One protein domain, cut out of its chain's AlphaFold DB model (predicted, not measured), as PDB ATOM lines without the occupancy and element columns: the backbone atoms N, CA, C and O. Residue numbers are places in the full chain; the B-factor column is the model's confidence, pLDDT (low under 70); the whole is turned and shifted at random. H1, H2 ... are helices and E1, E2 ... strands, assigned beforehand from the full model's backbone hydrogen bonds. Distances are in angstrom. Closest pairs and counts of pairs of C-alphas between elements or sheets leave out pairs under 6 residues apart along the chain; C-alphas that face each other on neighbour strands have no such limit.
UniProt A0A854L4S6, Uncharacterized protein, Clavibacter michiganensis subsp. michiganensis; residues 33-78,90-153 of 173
ATOM      1  N   GLU A  33      29.343 -62.901  14.927       79.75
ATOM      2  CA  GLU A  33      29.916 -63.623  13.793       79.75
ATOM      3  C   GLU A  33      29.453 -63.105  12.420       79.75
ATOM      4  O   GLU A  33      30.145 -63.328  11.428       79.75
ATOM      5  N   ASP A  34      28.323 -62.393  12.366       84.94
ATOM      6  CA  ASP A  34      27.770 -61.830  11.133       84.94
ATOM      7  C   ASP A  34      28.227 -60.382  10.883       84.94
ATOM      8  O   ASP A  34      27.841 -59.782   9.880       84.94
ATOM      9  N   TRP A  35      29.004 -59.778  11.789       85.69
ATOM     10  CA  TRP A  35      29.466 -58.397  11.648       85.69
ATOM     11  C   TRP A  35      30.688 -58.311  10.727       85.69
ATOM     12  O   TRP A  35      31.409 -59.281  10.494       85.69
ATOM     13  N   LEU A  36      30.951 -57.111  10.208       86.50
ATOM     14  CA  LEU A  36      32.187 -56.844   9.479       86.50
ATOM     15  C   LEU A  36      33.357 -56.752  10.472       86.50
ATOM     16  O   LEU A  36      33.140 -56.375  11.627       86.50
ATOM     17  N   PRO A  37      34.610 -56.982  10.037       82.56
ATOM     18  CA  PRO A  37      35.782 -56.813  10.901       82.56
ATOM     19  C   PRO A  37      35.848 -55.434  11.569       82.56
ATOM     20  O   PRO A  37      36.194 -55.318  12.746       82.56
ATOM     21  N   ALA A  38      35.456 -54.384  10.841       79.75
ATOM     22  CA  ALA A  38      35.407 -53.031  11.381       79.75
ATOM     23  C   ALA A  38      34.201 -52.783  12.311       79.75
ATOM     24  O   ALA A  38      34.251 -51.848  13.113       79.75
ATOM     25  N   GLY A  39      33.139 -53.592  12.228       83.94
ATOM     26  CA  GLY A  39      31.932 -53.496  13.050       83.94
ATOM     27  C   GLY A  39      30.625 -53.634  12.257       83.94
ATOM     28  O   GLY A  39      30.533 -54.402  11.304       83.94
ATOM     29  N   ILE A  40      29.585 -52.891  12.643       87.75
ATOM     30  CA  ILE A  40      28.264 -52.918  11.992       87.75
ATOM     31  C   ILE A  40      27.645 -51.516  11.890       87.75
ATOM     32  O   ILE A  40      27.861 -50.653  12.749       87.75
ATOM     33  N   ALA A  41      26.851 -51.283  10.844       90.69
ATOM     34  CA  ALA A  41      26.092 -50.052  10.651       90.69
ATOM     35  C   ALA A  41      24.596 -50.271  10.919       90.69
ATOM     36  O   ALA A  41      24.063 -51.365  10.753       90.69
ATOM     37  N   GLY A  42      23.892 -49.220  11.330       90.62
ATOM     38  CA  GLY A  42      22.457 -49.270  11.581       90.62
ATOM     39  C   GLY A  42      21.747 -48.028  11.067       90.62
ATOM     40  O   GLY A  42      22.185 -46.903  11.316       90.62
ATOM     41  N   ARG A  43      20.631 -48.217  10.360       91.69
ATOM     42  CA  ARG A  43      19.777 -47.115   9.909       91.69
ATOM     43  C   ARG A  43      18.745 -46.790  10.981       91.69
ATOM     44  O   ARG A  43      17.970 -47.658  11.378       91.69
ATOM     45  N   ILE A  44      18.715 -45.535  11.407       88.25
ATOM     46  CA  ILE A  44      17.746 -45.018  12.376       88.25
ATOM     47  C   ILE A  44      16.416 -44.792  11.658       88.25
ATOM     48  O   ILE A  44      16.373 -44.117  10.625       88.25
ATOM     49  N   ARG A  45      15.330 -45.365  12.184       88.69
ATOM     50  CA  ARG A  45      13.983 -45.230  11.605       88.69
ATOM     51  C   ARG A  45      13.030 -44.409  12.465       88.69
ATOM     52  O   ARG A  45      11.929 -44.115  12.000       88.69
ATOM     53  N   LEU A  46      13.461 -43.994  13.659       84.69
ATOM     54  CA  LEU A  46      12.681 -43.147  14.555       84.69
ATOM     55  C   LEU A  46      12.203 -41.863  13.840       84.69
ATOM     56  O   LEU A  46      13.029 -41.023  13.462       84.69
ATOM     57  N   PRO A  47      10.881 -41.668  13.665       81.25
ATOM     58  CA  PRO A  47      10.349 -40.483  13.003       81.25
ATOM     59  C   PRO A  47      10.744 -39.190  13.723       81.25
ATOM     60  O   PRO A  47      10.634 -39.084  14.942       81.25
ATOM     61  N   GLY A  48      11.178 -38.187  12.959       77.00
ATOM     62  CA  GLY A  48      11.591 -36.887  13.498       77.00
ATOM     63  C   GLY A  48      13.010 -36.854  14.074       77.00
ATOM     64  O   GLY A  48      13.477 -35.769  14.420       77.00
ATOM     65  N   TYR A  49      13.719 -37.987  14.133       78.25
ATOM     66  CA  TYR A  49      15.130 -37.984  14.502       78.25
ATOM     67  C   TYR A  49      15.975 -37.409  13.347       78.25
ATOM     68  O   TYR A  49      15.803 -37.816  12.195       78.25
ATOM     69  N   PRO A  50      16.872 -36.442  13.613       72.75
ATOM     70  CA  PRO A  50      17.536 -35.668  12.560       72.75
ATOM     71  C   PRO A  50      18.623 -36.440  11.806       72.75
ATOM     72  O   PRO A  50      19.089 -35.974  10.761       72.75
ATOM     73  N   HIS A  51      19.032 -37.608  12.308       80.50
ATOM     74  CA  HIS A  51      20.159 -38.348  11.761       80.50
ATOM     75  C   HIS A  51      19.779 -39.750  11.281       80.50
ATOM     76  O   HIS A  51      19.038 -40.450  11.961       80.50
ATOM     77  N   PRO A  52      20.317 -40.197  10.138       87.31
ATOM     78  CA  PRO A  52      19.919 -41.461   9.531       87.31
ATOM     79  C   PRO A  52      20.723 -42.682   9.994       87.31
ATOM     80  O   PRO A  52      20.287 -43.797   9.719       87.31
ATOM     81  N   TRP A  53      21.878 -42.511  10.645       87.81
ATOM     82  CA  TRP A  53      22.831 -43.606  10.871       87.81
ATOM     83  C   TRP A  53      23.363 -43.675  12.301       87.81
ATOM     84  O   TRP A  53      23.584 -42.653  12.945       87.81
ATOM     85  N   VAL A  54      23.640 -44.899  12.740       84.56
ATOM     86  CA  VAL A  54      24.469 -45.264  13.892       84.56
ATOM     87  C   VAL A  54      25.517 -46.279  13.421       84.56
ATOM     88  O   VAL A  54      25.268 -47.024  12.473       84.56
ATOM     89  N   MET A  55      26.690 -46.309  14.049       83.38
ATOM     90  CA  MET A  55      27.705 -47.338  13.795       83.38
ATOM     91  C   MET A  55      28.241 -47.876  15.119       83.38
ATOM     92  O   MET A  55      28.446 -47.107  16.060       83.38
ATOM     93  N   ALA A  56      28.483 -49.182  15.186       80.44
ATOM     94  CA  ALA A  56      29.247 -49.817  16.253       80.44
ATOM     95  C   ALA A  56      30.563 -50.323  15.657       80.44
ATOM     96  O   ALA A  56      30.532 -51.071  14.684       80.44
ATOM     97  N   ARG A  57      31.705 -49.882  16.194       75.06
ATOM     98  CA  ARG A  57      33.043 -50.252  15.694       75.06
ATOM     99  C   ARG A  57      33.726 -51.233  16.618       75.06
ATOM    100  O   ARG A  57      33.721 -50.972  17.815       75.06
ATOM    101  N   THR A  58      34.383 -52.250  16.078       69.50
ATOM    102  CA  THR A  58      35.279 -53.125  16.848       69.50
ATOM    103  C   THR A  58      36.452 -52.312  17.407       69.50
ATOM    104  O   THR A  58      36.925 -51.368  16.765       69.50
ATOM    105  N   MET A  59      36.936 -52.652  18.597       61.41
ATOM    106  CA  MET A  59      38.132 -52.069  19.206       61.41
ATOM    107  C   MET A  59      39.117 -53.190  19.538       61.41
ATOM    108  O   MET A  59      38.773 -54.109  20.271       61.41
ATOM    109  N   TYR A  60      40.340 -53.105  19.012       49.59
ATOM    110  CA  TYR A  60      41.442 -53.990  19.393       49.59
ATOM    111  C   TYR A  60      42.390 -53.224  20.329       49.59
ATOM    112  O   TYR A  60      42.724 -52.071  20.050       49.59
ATOM    113  N   GLY A  61      42.802 -53.841  21.441       45.41
ATOM    114  CA  GLY A  61      43.780 -53.265  22.379       45.41
ATOM    115  C   GLY A  61      43.212 -52.469  23.560       45.41
ATOM    116  O   GLY A  61      43.962 -51.733  24.198       45.41
ATOM    117  N   ASP A  62      41.917 -52.603  23.861       48.06
ATOM    118  CA  ASP A  62      41.405 -52.253  25.189       48.06
ATOM    119  C   ASP A  62      41.451 -53.512  26.063       48.06
ATOM    120  O   ASP A  62      40.523 -54.325  26.086       48.06
ATOM    121  N   ASP A  63      42.610 -53.733  26.686       45.25
ATOM    122  CA  ASP A  63      42.962 -54.980  27.378       45.25
ATOM    123  C   ASP A  63      41.971 -55.354  28.501       45.25
ATOM    124  O   ASP A  63      41.925 -56.509  28.931       45.25
ATOM    125  N   GLU A  64      41.150 -54.404  28.963       49.41
ATOM    126  CA  GLU A  64      40.126 -54.612  29.994       49.41
ATOM    127  C   GLU A  64      38.789 -55.153  29.448       49.41
ATOM    128  O   GLU A  64      38.000 -55.705  30.218       49.41
ATOM    129  N   LEU A  65      38.523 -55.037  28.141       48.97
ATOM    130  CA  LEU A  65      37.205 -55.316  27.541       48.97
ATOM    131  C   LEU A  65      37.154 -56.578  26.676       48.97
ATOM    132  O   LEU A  65      36.069 -57.075  26.370       48.97
ATOM    133  N   GLY A  66      38.319 -57.116  26.313       49.75
ATOM    134  CA  GLY A  66      38.432 -58.321  25.500       49.75
ATOM    135  C   GLY A  66      38.243 -58.086  23.992       49.75
ATOM    136  O   GLY A  66      38.047 -56.958  23.542       49.75
ATOM    137  N   PRO A  67      38.339 -59.161  23.188       48.56
ATOM    138  CA  PRO A  67      38.398 -59.089  21.723       48.56
ATOM    139  C   PRO A  67      37.088 -58.647  21.050       48.56
ATOM    140  O   PRO A  67      37.111 -58.250  19.888       48.56
ATOM    141  N   ASP A  68      35.970 -58.673  21.780       53.25
ATOM    142  CA  ASP A  68      34.623 -58.370  21.280       53.25
ATOM    143  C   ASP A  68      34.113 -57.011  21.796       53.25
ATOM    144  O   ASP A  68      32.916 -56.804  22.005       53.25
ATOM    145  N   ALA A  69      35.025 -56.081  22.080       56.78
ATOM    146  CA  ALA A  69      34.677 -54.742  22.522       56.78
ATOM    147  C   ALA A  69      34.260 -53.870  21.331       56.78
ATOM    148  O   ALA A  69      34.957 -53.807  20.313       56.78
ATOM    149  N   TYR A  70      33.149 -53.141  21.475       61.72
ATOM    150  CA  TYR A  70      32.667 -52.236  20.433       61.72
ATOM    151  C   TYR A  70      32.347 -50.850  20.966       61.72
ATOM    152  O   TYR A  70      31.749 -50.702  22.027       61.72
ATOM    153  N   ARG A  71      32.649 -49.821  20.174       66.62
ATOM    154  CA  ARG A  71      32.257 -48.441  20.466       66.62
ATOM    155  C   ARG A  71      31.063 -48.035  19.620       66.62
ATOM    156  O   ARG A  71      31.162 -47.957  18.394       66.62
ATOM    157  N   LEU A  72      29.949 -47.736  20.284       71.81
ATOM    158  CA  LEU A  72      28.762 -47.181  19.643       71.81
ATOM    159  C   LEU A  72      28.942 -45.680  19.428       71.81
ATOM    160  O   LEU A  72      29.222 -44.944  20.374       71.81
ATOM    161  N   VAL A  73      28.748 -45.220  18.196       68.62
ATOM    162  CA  VAL A  73      28.835 -43.801  17.865       68.62
ATOM    163  C   VAL A  73      27.538 -43.312  17.272       68.62
ATOM    164  O   VAL A  73      27.037 -43.815  16.265       68.62
ATOM    165  N   LEU A  74      27.019 -42.288  17.939       69.50
ATOM    166  CA  LEU A  74      25.834 -41.581  17.531       69.50
ATOM    167  C   LEU A  74      26.215 -40.269  16.837       69.50
ATOM    168  O   LEU A  74      27.238 -39.657  17.141       69.50
ATOM    169  N   PRO A  75      25.377 -39.840  15.892       57.25
ATOM    170  CA  PRO A  75      25.580 -38.639  15.096       57.25
ATOM    171  C   PRO A  75      25.491 -37.316  15.875       57.25
ATOM    172  O   PRO A  75      25.811 -36.269  15.322       57.25
ATOM    173  N   GLU A  76      25.086 -37.350  17.146       57.44
ATOM    174  CA  GLU A  76      25.026 -36.188  18.032       57.44
ATOM    175  C   GLU A  76      25.615 -36.491  19.415       57.44
ATOM    176  O   GLU A  76      25.555 -37.620  19.906       57.44
ATOM    177  N   GLU A  77      26.144 -35.438  20.048       45.28
ATOM    178  CA  GLU A  77      26.466 -35.382  21.473       45.28
ATOM    179  C   GLU A  77      25.188 -35.663  22.280       45.28
ATOM    180  O   GLU A  77      24.429 -34.750  22.609       45.28
ATOM    181  N   LEU A  78      24.932 -36.922  22.638       35.84
ATOM    182  CA  LEU A  78      24.075 -37.233  23.783       35.84
ATOM    183  C   LEU A  78      24.764 -36.657  25.023       35.84
ATOM    184  O   LEU A  78      25.452 -37.389  25.716       35.84
ATOM    185  N   MET A  90      30.855 -42.989  26.839       38.00
ATOM    186  CA  MET A  90      30.168 -43.713  27.908       38.00
ATOM    187  C   MET A  90      31.136 -44.791  28.397       38.00
ATOM    188  O   MET A  90      31.778 -45.409  27.547       38.00
ATOM    189  N   PRO A  91      31.271 -44.975  29.721       34.50
ATOM    190  CA  PRO A  91      32.244 -45.891  30.286       34.50
ATOM    191  C   PRO A  91      32.112 -47.261  29.633       34.50
ATOM    192  O   PRO A  91      31.015 -47.805  29.484       34.50
ATOM    193  N   ASP A  92      33.272 -47.775  29.259       42.38
ATOM    194  CA  ASP A  92      33.518 -48.933  28.415       42.38
ATOM    195  C   ASP A  92      32.926 -50.269  28.930       42.38
ATOM    196  O   ASP A  92      32.955 -51.290  28.251       42.38
ATOM    197  N   SER A  93      32.284 -50.277  30.099       36.06
ATOM    198  CA  SER A  93      31.664 -51.453  30.721       36.06
ATOM    199  C   SER A  93      30.236 -51.775  30.248       36.06
ATOM    200  O   SER A  93      29.682 -52.801  30.640       36.06
ATOM    201  N   GLY A  94      29.621 -50.939  29.400       45.78
ATOM    202  CA  GLY A  94      28.273 -51.167  28.841       45.78
ATOM    203  C   GLY A  94      28.218 -52.026  27.568       45.78
ATOM    204  O   GLY A  94      27.145 -52.151  26.966       45.78
ATOM    205  N   PHE A  95      29.367 -52.553  27.134       48.81
ATOM    206  CA  PHE A  95      29.576 -53.144  25.805       48.81
ATOM    207  C   PHE A  95      29.858 -54.649  25.813       48.81
ATOM    208  O   PHE A  95      30.054 -55.222  24.745       48.81
ATOM    209  N   LEU A  96      29.876 -55.289  26.986       48.66
ATOM    210  CA  LEU A  96      30.145 -56.720  27.073       48.66
ATOM    211  C   LEU A  96      29.048 -57.513  26.342       48.66
ATOM    212  O   LEU A  96      27.870 -57.342  26.670       48.66
ATOM    213  N   PRO A  97      29.406 -58.417  25.413       46.53
ATOM    214  CA  PRO A  97      28.489 -59.390  24.837       46.53
ATOM    215  C   PRO A  97      28.166 -60.479  25.870       46.53
ATOM    216  O   PRO A  97      28.521 -61.646  25.727       46.53
ATOM    217  N   GLY A  98      27.523 -60.097  26.969       49.47
ATOM    218  CA  GLY A  98      26.910 -61.046  27.882       49.47
ATOM    219  C   GLY A  98      25.605 -61.603  27.292       49.47
ATOM    220  O   GLY A  98      25.064 -61.059  26.329       49.47
ATOM    221  N   PRO A  99      25.022 -62.661  27.884       51.34
ATOM    222  CA  PRO A  99      23.628 -63.041  27.602       51.34
ATOM    223  C   PRO A  99      22.633 -61.911  27.939       51.34
ATOM    224  O   PRO A  99      21.483 -61.919  27.502       51.34
ATOM    225  N   GLU A 100      23.095 -60.942  28.723       54.28
ATOM    226  CA  GLU A 100      22.450 -59.688  29.056       54.28
ATOM    227  C   GLU A 100      22.877 -58.653  28.000       54.28
ATOM    228  O   GLU A 100      24.057 -58.354  27.855       54.28
ATOM    229  N   GLY A 101      21.921 -58.170  27.214       55.84
ATOM    230  CA  GLY A 101      22.094 -57.117  26.221       55.84
ATOM    231  C   GLY A 101      22.710 -55.834  26.787       55.84
ATOM    232  O   GLY A 101      22.598 -55.518  27.974       55.84
ATOM    233  N   GLY A 102      23.356 -55.087  25.899       65.81
ATOM    234  CA  GLY A 102      24.136 -53.892  26.191       65.81
ATOM    235  C   GLY A 102      23.546 -52.613  25.599       65.81
ATOM    236  O   GLY A 102      22.384 -52.532  25.191       65.81
ATOM    237  N   LEU A 103      24.371 -51.568  25.530       67.81
ATOM    238  CA  LEU A 103      23.946 -50.253  25.032       67.81
ATOM    239  C   LEU A 103      23.433 -50.299  23.583       67.81
ATOM    240  O   LEU A 103      22.528 -49.541  23.227       67.81
ATOM    241  N   ILE A 104      23.975 -51.198  22.760       71.75
ATOM    242  CA  ILE A 104      23.498 -51.402  21.391       71.75
ATOM    243  C   ILE A 104      22.019 -51.810  21.374       71.75
ATOM    244  O   ILE A 104      21.254 -51.284  20.570       71.75
ATOM    245  N   ASP A 105      21.578 -52.645  22.315       73.12
ATOM    246  CA  ASP A 105      20.192 -53.104  22.432       73.12
ATOM    247  C   ASP A 105      19.258 -51.979  22.893       73.12
ATOM    248  O   ASP A 105      18.157 -51.805  22.355       73.12
ATOM    249  N   VAL A 106      19.727 -51.151  23.832       71.69
ATOM    250  CA  VAL A 106      19.016 -49.944  24.282       71.69
ATOM    251  C   VAL A 106      18.829 -48.970  23.123       71.69
ATOM    252  O   VAL A 106      17.716 -48.500  22.891       71.69
ATOM    253  N   VAL A 107      19.890 -48.690  22.363       72.38
ATOM    254  CA  VAL A 107      19.838 -47.765  21.222       72.38
ATOM    255  C   VAL A 107      18.984 -48.322  20.091       72.38
ATOM    256  O   VAL A 107      18.191 -47.578  19.518       72.38
ATOM    257  N   THR A 108      19.068 -49.626  19.824       77.69
ATOM    258  CA  THR A 108      18.205 -50.302  18.844       77.69
ATOM    259  C   THR A 108      16.736 -50.089  19.163       77.69
ATOM    260  O   THR A 108      15.956 -49.733  18.283       77.69
ATOM    261  N   THR A 109      16.379 -50.255  20.436       76.31
ATOM    262  CA  THR A 109      15.004 -50.102  20.913       76.31
ATOM    263  C   THR A 109      14.565 -48.637  20.913       76.31
ATOM    264  O   THR A 109      13.466 -48.322  20.468       76.31
ATOM    265  N   ALA A 110      15.412 -47.728  21.398       80.19
ATOM    266  CA  ALA A 110      15.064 -46.319  21.568       80.19
ATOM    267  C   ALA A 110      15.008 -45.540  20.243       80.19
ATOM    268  O   ALA A 110      14.182 -44.641  20.102       80.19
ATOM    269  N   LEU A 111      15.887 -45.866  19.290       80.25
ATOM    270  CA  LEU A 111      15.999 -45.171  18.002       80.25
ATOM    271  C   LEU A 111      15.378 -45.950  16.831       80.25
ATOM    272  O   LEU A 111      15.488 -45.499  15.691       80.25
ATOM    273  N   ASP A 112      14.721 -47.088  17.086       85.50
ATOM    274  CA  ASP A 112      14.171 -47.968  16.041       85.50
ATOM    275  C   ASP A 112      15.224 -48.247  14.952       85.50
ATOM    276  O   ASP A 112      15.106 -47.841  13.790       85.50
ATOM    277  N   VAL A 113      16.348 -48.836  15.370       87.56
ATOM    278  CA  VAL A 113      17.486 -49.078  14.474       87.56
ATOM    279  C   VAL A 113      17.284 -50.374  13.708       87.56
ATOM    280  O   VAL A 113      17.063 -51.435  14.288       87.56
ATOM    281  N   ARG A 114      17.456 -50.306  12.388       91.75
ATOM    282  CA  ARG A 114      17.636 -51.481  11.538       91.75
ATOM    283  C   ARG A 114      19.122 -51.677  11.253       91.75
ATOM    284  O   ARG A 114      19.691 -50.913  10.475       91.75
ATOM    285  N   TRP A 115      19.716 -52.688  11.876       90.75
ATOM    286  CA  TRP A 115      21.110 -53.069  11.652       90.75
ATOM    287  C   TRP A 115      21.321 -53.709  10.283       90.75
ATOM    288  O   TRP A 115      20.436 -54.385   9.754       90.75
ATOM    289  N   ASP A 116      22.500 -53.465   9.725       92.50
ATOM    290  CA  ASP A 116      22.929 -53.922   8.414       92.50
ATOM    291  C   ASP A 116      24.448 -54.159   8.441       92.50
ATOM    292  O   ASP A 116      25.239 -53.236   8.656       92.50
ATOM    293  N   ALA A 117      24.840 -55.421   8.271       91.06
ATOM    294  CA  ALA A 117      26.235 -55.850   8.243       91.06
ATOM    295  C   ALA A 117      26.817 -55.895   6.820       91.06
ATOM    296  O   ALA A 117      27.891 -56.452   6.604       91.06
ATOM    297  N   SER A 118      26.127 -55.326   5.826       93.81
ATOM    298  CA  SER A 118      26.675 -55.213   4.477       93.81
ATOM    299  C   SER A 118      27.806 -54.172   4.411       93.81
ATOM    300  O   SER A 118      27.715 -53.105   5.037       93.81
ATOM    301  N   PRO A 119      28.868 -54.428   3.623       93.44
ATOM    302  CA  PRO A 119      29.906 -53.435   3.345       93.44
ATOM    303  C   PRO A 119      29.340 -52.123   2.784       93.44
ATOM    304  O   PRO A 119      29.843 -51.044   3.091       93.44
ATOM    305  N   GLU A 120      28.273 -52.198   1.989       95.00
ATOM    306  CA  GLU A 120      27.602 -51.041   1.403       95.00
ATOM    307  C   GLU A 120      26.982 -50.144   2.481       95.00
ATOM    308  O   GLU A 120      27.181 -48.928   2.457       95.00
ATOM    309  N   ALA A 121      26.285 -50.728   3.461       93.19
ATOM    310  CA  ALA A 121      25.720 -49.972   4.576       93.19
ATOM    311  C   ALA A 121      26.809 -49.334   5.447       93.19
ATOM    312  O   ALA A 121      26.655 -48.186   5.876       93.19
ATOM    313  N   TRP A 122      27.925 -50.040   5.664       91.69
ATOM    314  CA  TRP A 122      29.091 -49.479   6.348       91.69
ATOM    315  C   TRP A 122      29.628 -48.245   5.629       91.69
ATOM    316  O   TRP A 122      29.800 -47.202   6.256       91.69
ATOM    317  N   GLU A 123      29.854 -48.331   4.318       91.25
ATOM    318  CA  GLU A 123      30.387 -47.215   3.534       91.25
ATOM    319  C   GLU A 123      29.408 -46.035   3.452       91.25
ATOM    320  O   GLU A 123      29.818 -44.878   3.581       91.25
ATOM    321  N   GLU A 124      28.105 -46.291   3.308       93.06
ATOM    322  CA  GLU A 124      27.086 -45.237   3.341       93.06
ATOM    323  C   GLU A 124      27.061 -44.506   4.690       93.06
ATOM    324  O   GLU A 124      27.050 -43.265   4.728       93.06
ATOM    325  N   ALA A 125      27.069 -45.265   5.790       89.19
ATOM    326  CA  ALA A 125      27.088 -44.724   7.141       89.19
ATOM    327  C   ALA A 125      28.390 -43.956   7.398       89.19
ATOM    328  O   ALA A 125      28.341 -42.782   7.778       89.19
ATOM    329  N   ARG A 126      29.546 -44.550   7.086       85.25
ATOM    330  CA  ARG A 126      30.869 -43.918   7.179       85.25
ATOM    331  C   ARG A 126      30.908 -42.599   6.423       85.25
ATOM    332  O   ARG A 126      31.269 -41.571   6.992       85.25
ATOM    333  N   ALA A 127      30.511 -42.593   5.152       86.62
ATOM    334  CA  ALA A 127      30.538 -41.392   4.330       86.62
ATOM    335  C   ALA A 127      29.615 -40.302   4.894       86.62
ATOM    336  O   ALA A 127      29.935 -39.112   4.834       86.62
ATOM    337  N   TRP A 128      28.470 -40.688   5.464       86.38
ATOM    338  CA  TRP A 128      27.605 -39.755   6.172       86.38
ATOM    339  C   TRP A 128      28.279 -39.191   7.429       86.38
ATOM    340  O   TRP A 128      28.280 -37.970   7.596       86.38
ATOM    341  N   PHE A 129      28.896 -40.034   8.262       78.00
ATOM    342  CA  PHE A 129      29.592 -39.624   9.484       78.00
ATOM    343  C   PHE A 129      30.763 -38.688   9.175       78.00
ATOM    344  O   PHE A 129      30.901 -37.654   9.830       78.00
ATOM    345  N   VAL A 130      31.552 -38.979   8.137       77.06
ATOM    346  CA  VAL A 130      32.640 -38.107   7.663       77.06
ATOM    347  C   VAL A 130      32.086 -36.745   7.242       77.06
ATOM    348  O   VAL A 130      32.504 -35.724   7.783       77.06
ATOM    349  N   ARG A 131      31.066 -36.702   6.372       78.31
ATOM    350  CA  ARG A 131      30.443 -35.430   5.953       78.31
ATOM    351  C   ARG A 131      29.814 -34.665   7.116       78.31
ATOM    352  O   ARG A 131      29.836 -33.435   7.137       78.31
ATOM    353  N   HIS A 132      29.191 -35.367   8.060       76.62
ATOM    354  CA  HIS A 132      28.636 -34.756   9.260       76.62
ATOM    355  C   HIS A 132      29.755 -34.137  10.107       76.62
ATOM    356  O   HIS A 132      29.662 -32.967  10.472       76.62
ATOM    357  N   SER A 133      30.839 -34.881  10.338       71.75
ATOM    358  CA  SER A 133      32.020 -34.415  11.064       71.75
ATOM    359  C   SER A 133      32.665 -33.204  10.412       71.75
ATOM    360  O   SER A 133      33.021 -32.269  11.120       71.75
ATOM    361  N   ASP A 134      32.821 -33.209   9.091       73.38
ATOM    362  CA  ASP A 134      33.449 -32.110   8.358       73.38
ATOM    363  C   ASP A 134      32.617 -30.831   8.488       73.38
ATOM    364  O   ASP A 134      33.150 -29.785   8.859       73.38
ATOM    365  N   ARG A 135      31.288 -30.923   8.329       72.12
ATOM    366  CA  ARG A 135      30.381 -29.786   8.574       72.12
ATOM    367  C   ARG A 135      30.456 -29.287  10.017       72.12
ATOM    368  O   ARG A 135      30.407 -28.082  10.258       72.12
ATOM    369  N   SER A 136      30.561 -30.192  10.986       68.31
ATOM    370  CA  SER A 136      30.706 -29.831  12.399       68.31
ATOM    371  C   SER A 136      32.065 -29.174  12.670       68.31
ATOM    372  O   SER A 136      32.125 -28.149  13.345       68.31
ATOM    373  N   TRP A 137      33.142 -29.671  12.060       69.06
ATOM    374  CA  TRP A 137      34.486 -29.095  12.128       69.06
ATOM    375  C   TRP A 137      34.554 -27.691  11.517       69.06
ATOM    376  O   TRP A 137      35.179 -26.786  12.080       69.06
ATOM    377  N   GLU A 138      33.867 -27.474  10.395       73.44
ATOM    378  CA  GLU A 138      33.734 -26.168   9.743       73.44
ATOM    379  C   GLU A 138      33.040 -25.132  10.636       73.44
ATOM    380  O   GLU A 138      33.407 -23.957  10.599       73.44
ATOM    381  N   ARG A 139      32.114 -25.560  11.501       71.00
ATOM    382  CA  ARG A 139      31.432 -24.686  12.472       71.00
ATOM    383  C   ARG A 139      32.298 -24.309  13.677       71.00
ATOM    384  O   ARG A 139      31.992 -23.329  14.349       71.00
ATOM    385  N   LEU A 140      33.375 -25.051  13.952       69.00
ATOM    386  CA  LEU A 140      34.276 -24.753  15.067       69.00
ATOM    387  C   LEU A 140      35.138 -23.518  14.790       69.00
ATOM    388  O   LEU A 140      35.675 -23.327  13.696       69.00
ATOM    389  N   THR A 141      35.354 -22.715  15.829       76.31
ATOM    390  CA  THR A 141      36.318 -21.610  15.815       76.31
ATOM    391  C   THR A 141      37.757 -22.126  15.711       76.31
ATOM    392  O   THR A 141      38.068 -23.272  16.045       76.31
ATOM    393  N   ARG A 142      38.689 -21.253  15.304       75.69
ATOM    394  CA  ARG A 142      40.127 -21.579  15.246       75.69
ATOM    395  C   ARG A 142      40.662 -22.110  16.582       75.69
ATOM    396  O   ARG A 142      41.452 -23.047  16.572       75.69
ATOM    397  N   TRP A 143      40.231 -21.530  17.703       69.19
ATOM    398  CA  TRP A 143      40.642 -21.966  19.039       69.19
ATOM    399  C   TRP A 143      40.118 -23.360  19.374       69.19
ATOM    400  O   TRP A 143      40.910 -24.211  19.757       69.19
ATOM    401  N   GLN A 144      38.837 -23.637  19.116       67.62
ATOM    402  CA  GLN A 144      38.260 -24.972  19.315       67.62
ATOM    403  C   GLN A 144      38.971 -26.039  18.471       67.62
ATOM    404  O   GLN A 144      39.286 -27.109  18.979       67.62
ATOM    405  N   ARG A 145      39.310 -25.736  17.211       66.25
ATOM    406  CA  ARG A 145      40.078 -26.653  16.347       66.25
ATOM    407  C   ARG A 145      41.494 -26.911  16.866       66.25
ATOM    408  O   ARG A 145      41.975 -28.039  16.778       66.25
ATOM    409  N   LEU A 146      42.171 -25.885  17.389       64.00
ATOM    410  CA  LEU A 146      43.507 -26.021  17.983       64.00
ATOM    411  C   LEU A 146      43.466 -26.868  19.259       64.00
ATOM    412  O   LEU A 146      44.275 -27.784  19.381       64.00
ATOM    413  N   SER A 147      42.496 -26.620  20.144       60.00
ATOM    414  CA  SER A 147      42.260 -27.433  21.343       60.00
ATOM    415  C   SER A 147      41.962 -28.890  20.983       60.00
ATOM    416  O   SER A 147      42.530 -29.809  21.573       60.00
ATOM    417  N   PHE A 148      41.145 -29.118  19.950       57.81
ATOM    418  CA  PHE A 148      40.851 -30.464  19.465       57.81
ATOM    419  C   PHE A 148      42.104 -31.161  18.925       57.81
ATOM    420  O   PHE A 148      42.365 -32.317  19.249       57.81
ATOM    421  N   GLY A 149      42.918 -30.451  18.139       54.53
ATOM    422  CA  GLY A 149      44.157 -30.992  17.587       54.53
ATOM    423  C   GLY A 149      45.223 -31.305  18.639       54.53
ATOM    424  O   GLY A 149      45.994 -32.242  18.440       54.53
ATOM    425  N   SER A 150      45.261 -30.568  19.758       48.56
ATOM    426  CA  SER A 150      46.168 -30.864  20.874       48.56
ATOM    427  C   SER A 150      45.732 -32.066  21.710       48.56
ATOM    428  O   SER A 150      46.594 -32.780  22.205       48.56
ATOM    429  N   ILE A 151      44.423 -32.304  21.850       44.72
ATOM    430  CA  ILE A 151      43.880 -33.404  22.666       44.72
ATOM    431  C   ILE A 151      43.834 -34.712  21.867       44.72
ATOM    432  O   ILE A 151      44.246 -35.756  22.352       44.72
ATOM    433  N   SER A 152      43.377 -34.659  20.614       48.78
ATOM    434  CA  SER A 152      43.230 -35.847  19.755       48.78
ATOM    435  C   SER A 152      44.531 -36.293  19.075       48.78
ATOM    436  O   SER A 152      44.540 -37.294  18.360       48.78
ATOM    437  N   GLY A 153      45.612 -35.509  19.192       44.53
ATOM    438  CA  GLY A 153      46.857 -35.701  18.439       44.53
ATOM    439  C   GLY A 153      46.717 -35.515  16.919       44.53
ATOM    440  O   GLY A 153      47.685 -35.696  16.178       44.53
TER     441      GLY A 153
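What this domain is: This is residues 33 to 78 and 90 to 153 of the 173 residues of an uncharacterized protein of Clavibacter michiganensis subsp. michiganensis (UniProt A0A854L4S6). A curled sheet of four strands has the short helix H1 over one face, while the long helix H2 crosses the other face with its residues 119 to 129 and runs on past the sheet to H3, which folds back at its far end, away from the sheet. The printed part has 110 residues, in the order E1 E2 E3 H1 E4 H2 H3; the sheet, E3 E2 E1 E4, is antiparallel and the class is mixed. It is compact, with a radius of gyration of the C-alphas of 15.2 A and spans of 46 by 37 by 25 A.

Where its parts are: Find C-alpha 39 at (31.932, -53.496, 13.050), where E1, residues 39 to 44, begins. E2 is residues 53 to 59, 19.4 A long; E3 is 69 to 73 and E4 is 113 to 116. H1 is residues 103 to 111. H2, residues 119 to 139, runs 30.2 A, and H3, residues 142 to 151, ends at (43.880, -33.404, 22.666).

How they stand to each other: E1, E2 and E3 form a meander, each strand the antiparallel neighbour of the one before; look for N 42 and O 54 at 2.8 A, and N 71 and O 57 at 2.8 A. Beside E1, E4 has N 116 and O 41 at 2.8 A. H1 runs along the strands, 8.6 A over the sheet; its closest C-alphas to E1 are Leu 111 and Ile 44, 5.9 A. On the opposite face H2 runs across the strands at height 9.8 A, with C-alphas 122 and 41 5.3 A apart. H3 is close to H2 but not clearly touching, C-alphas 137 and 145 being 7.4 A apart. In H1, H2 and H3 every O i to N i+4 pair is within hydrogen-bond range.

The domain as a whole: The farthest C-alphas, Pro 99 and Arg 142, are 46.3 A apart. Residues 79 to 89 are not printed, and C-alphas 78 and 90 are 9.8 A apart across this cut. Of the links printed whole, none is long. The mean pLDDT of the printed part is 70.3; look for values under 70 at, among others, residues 58 to 71, 90 to 103 and 143 to 153.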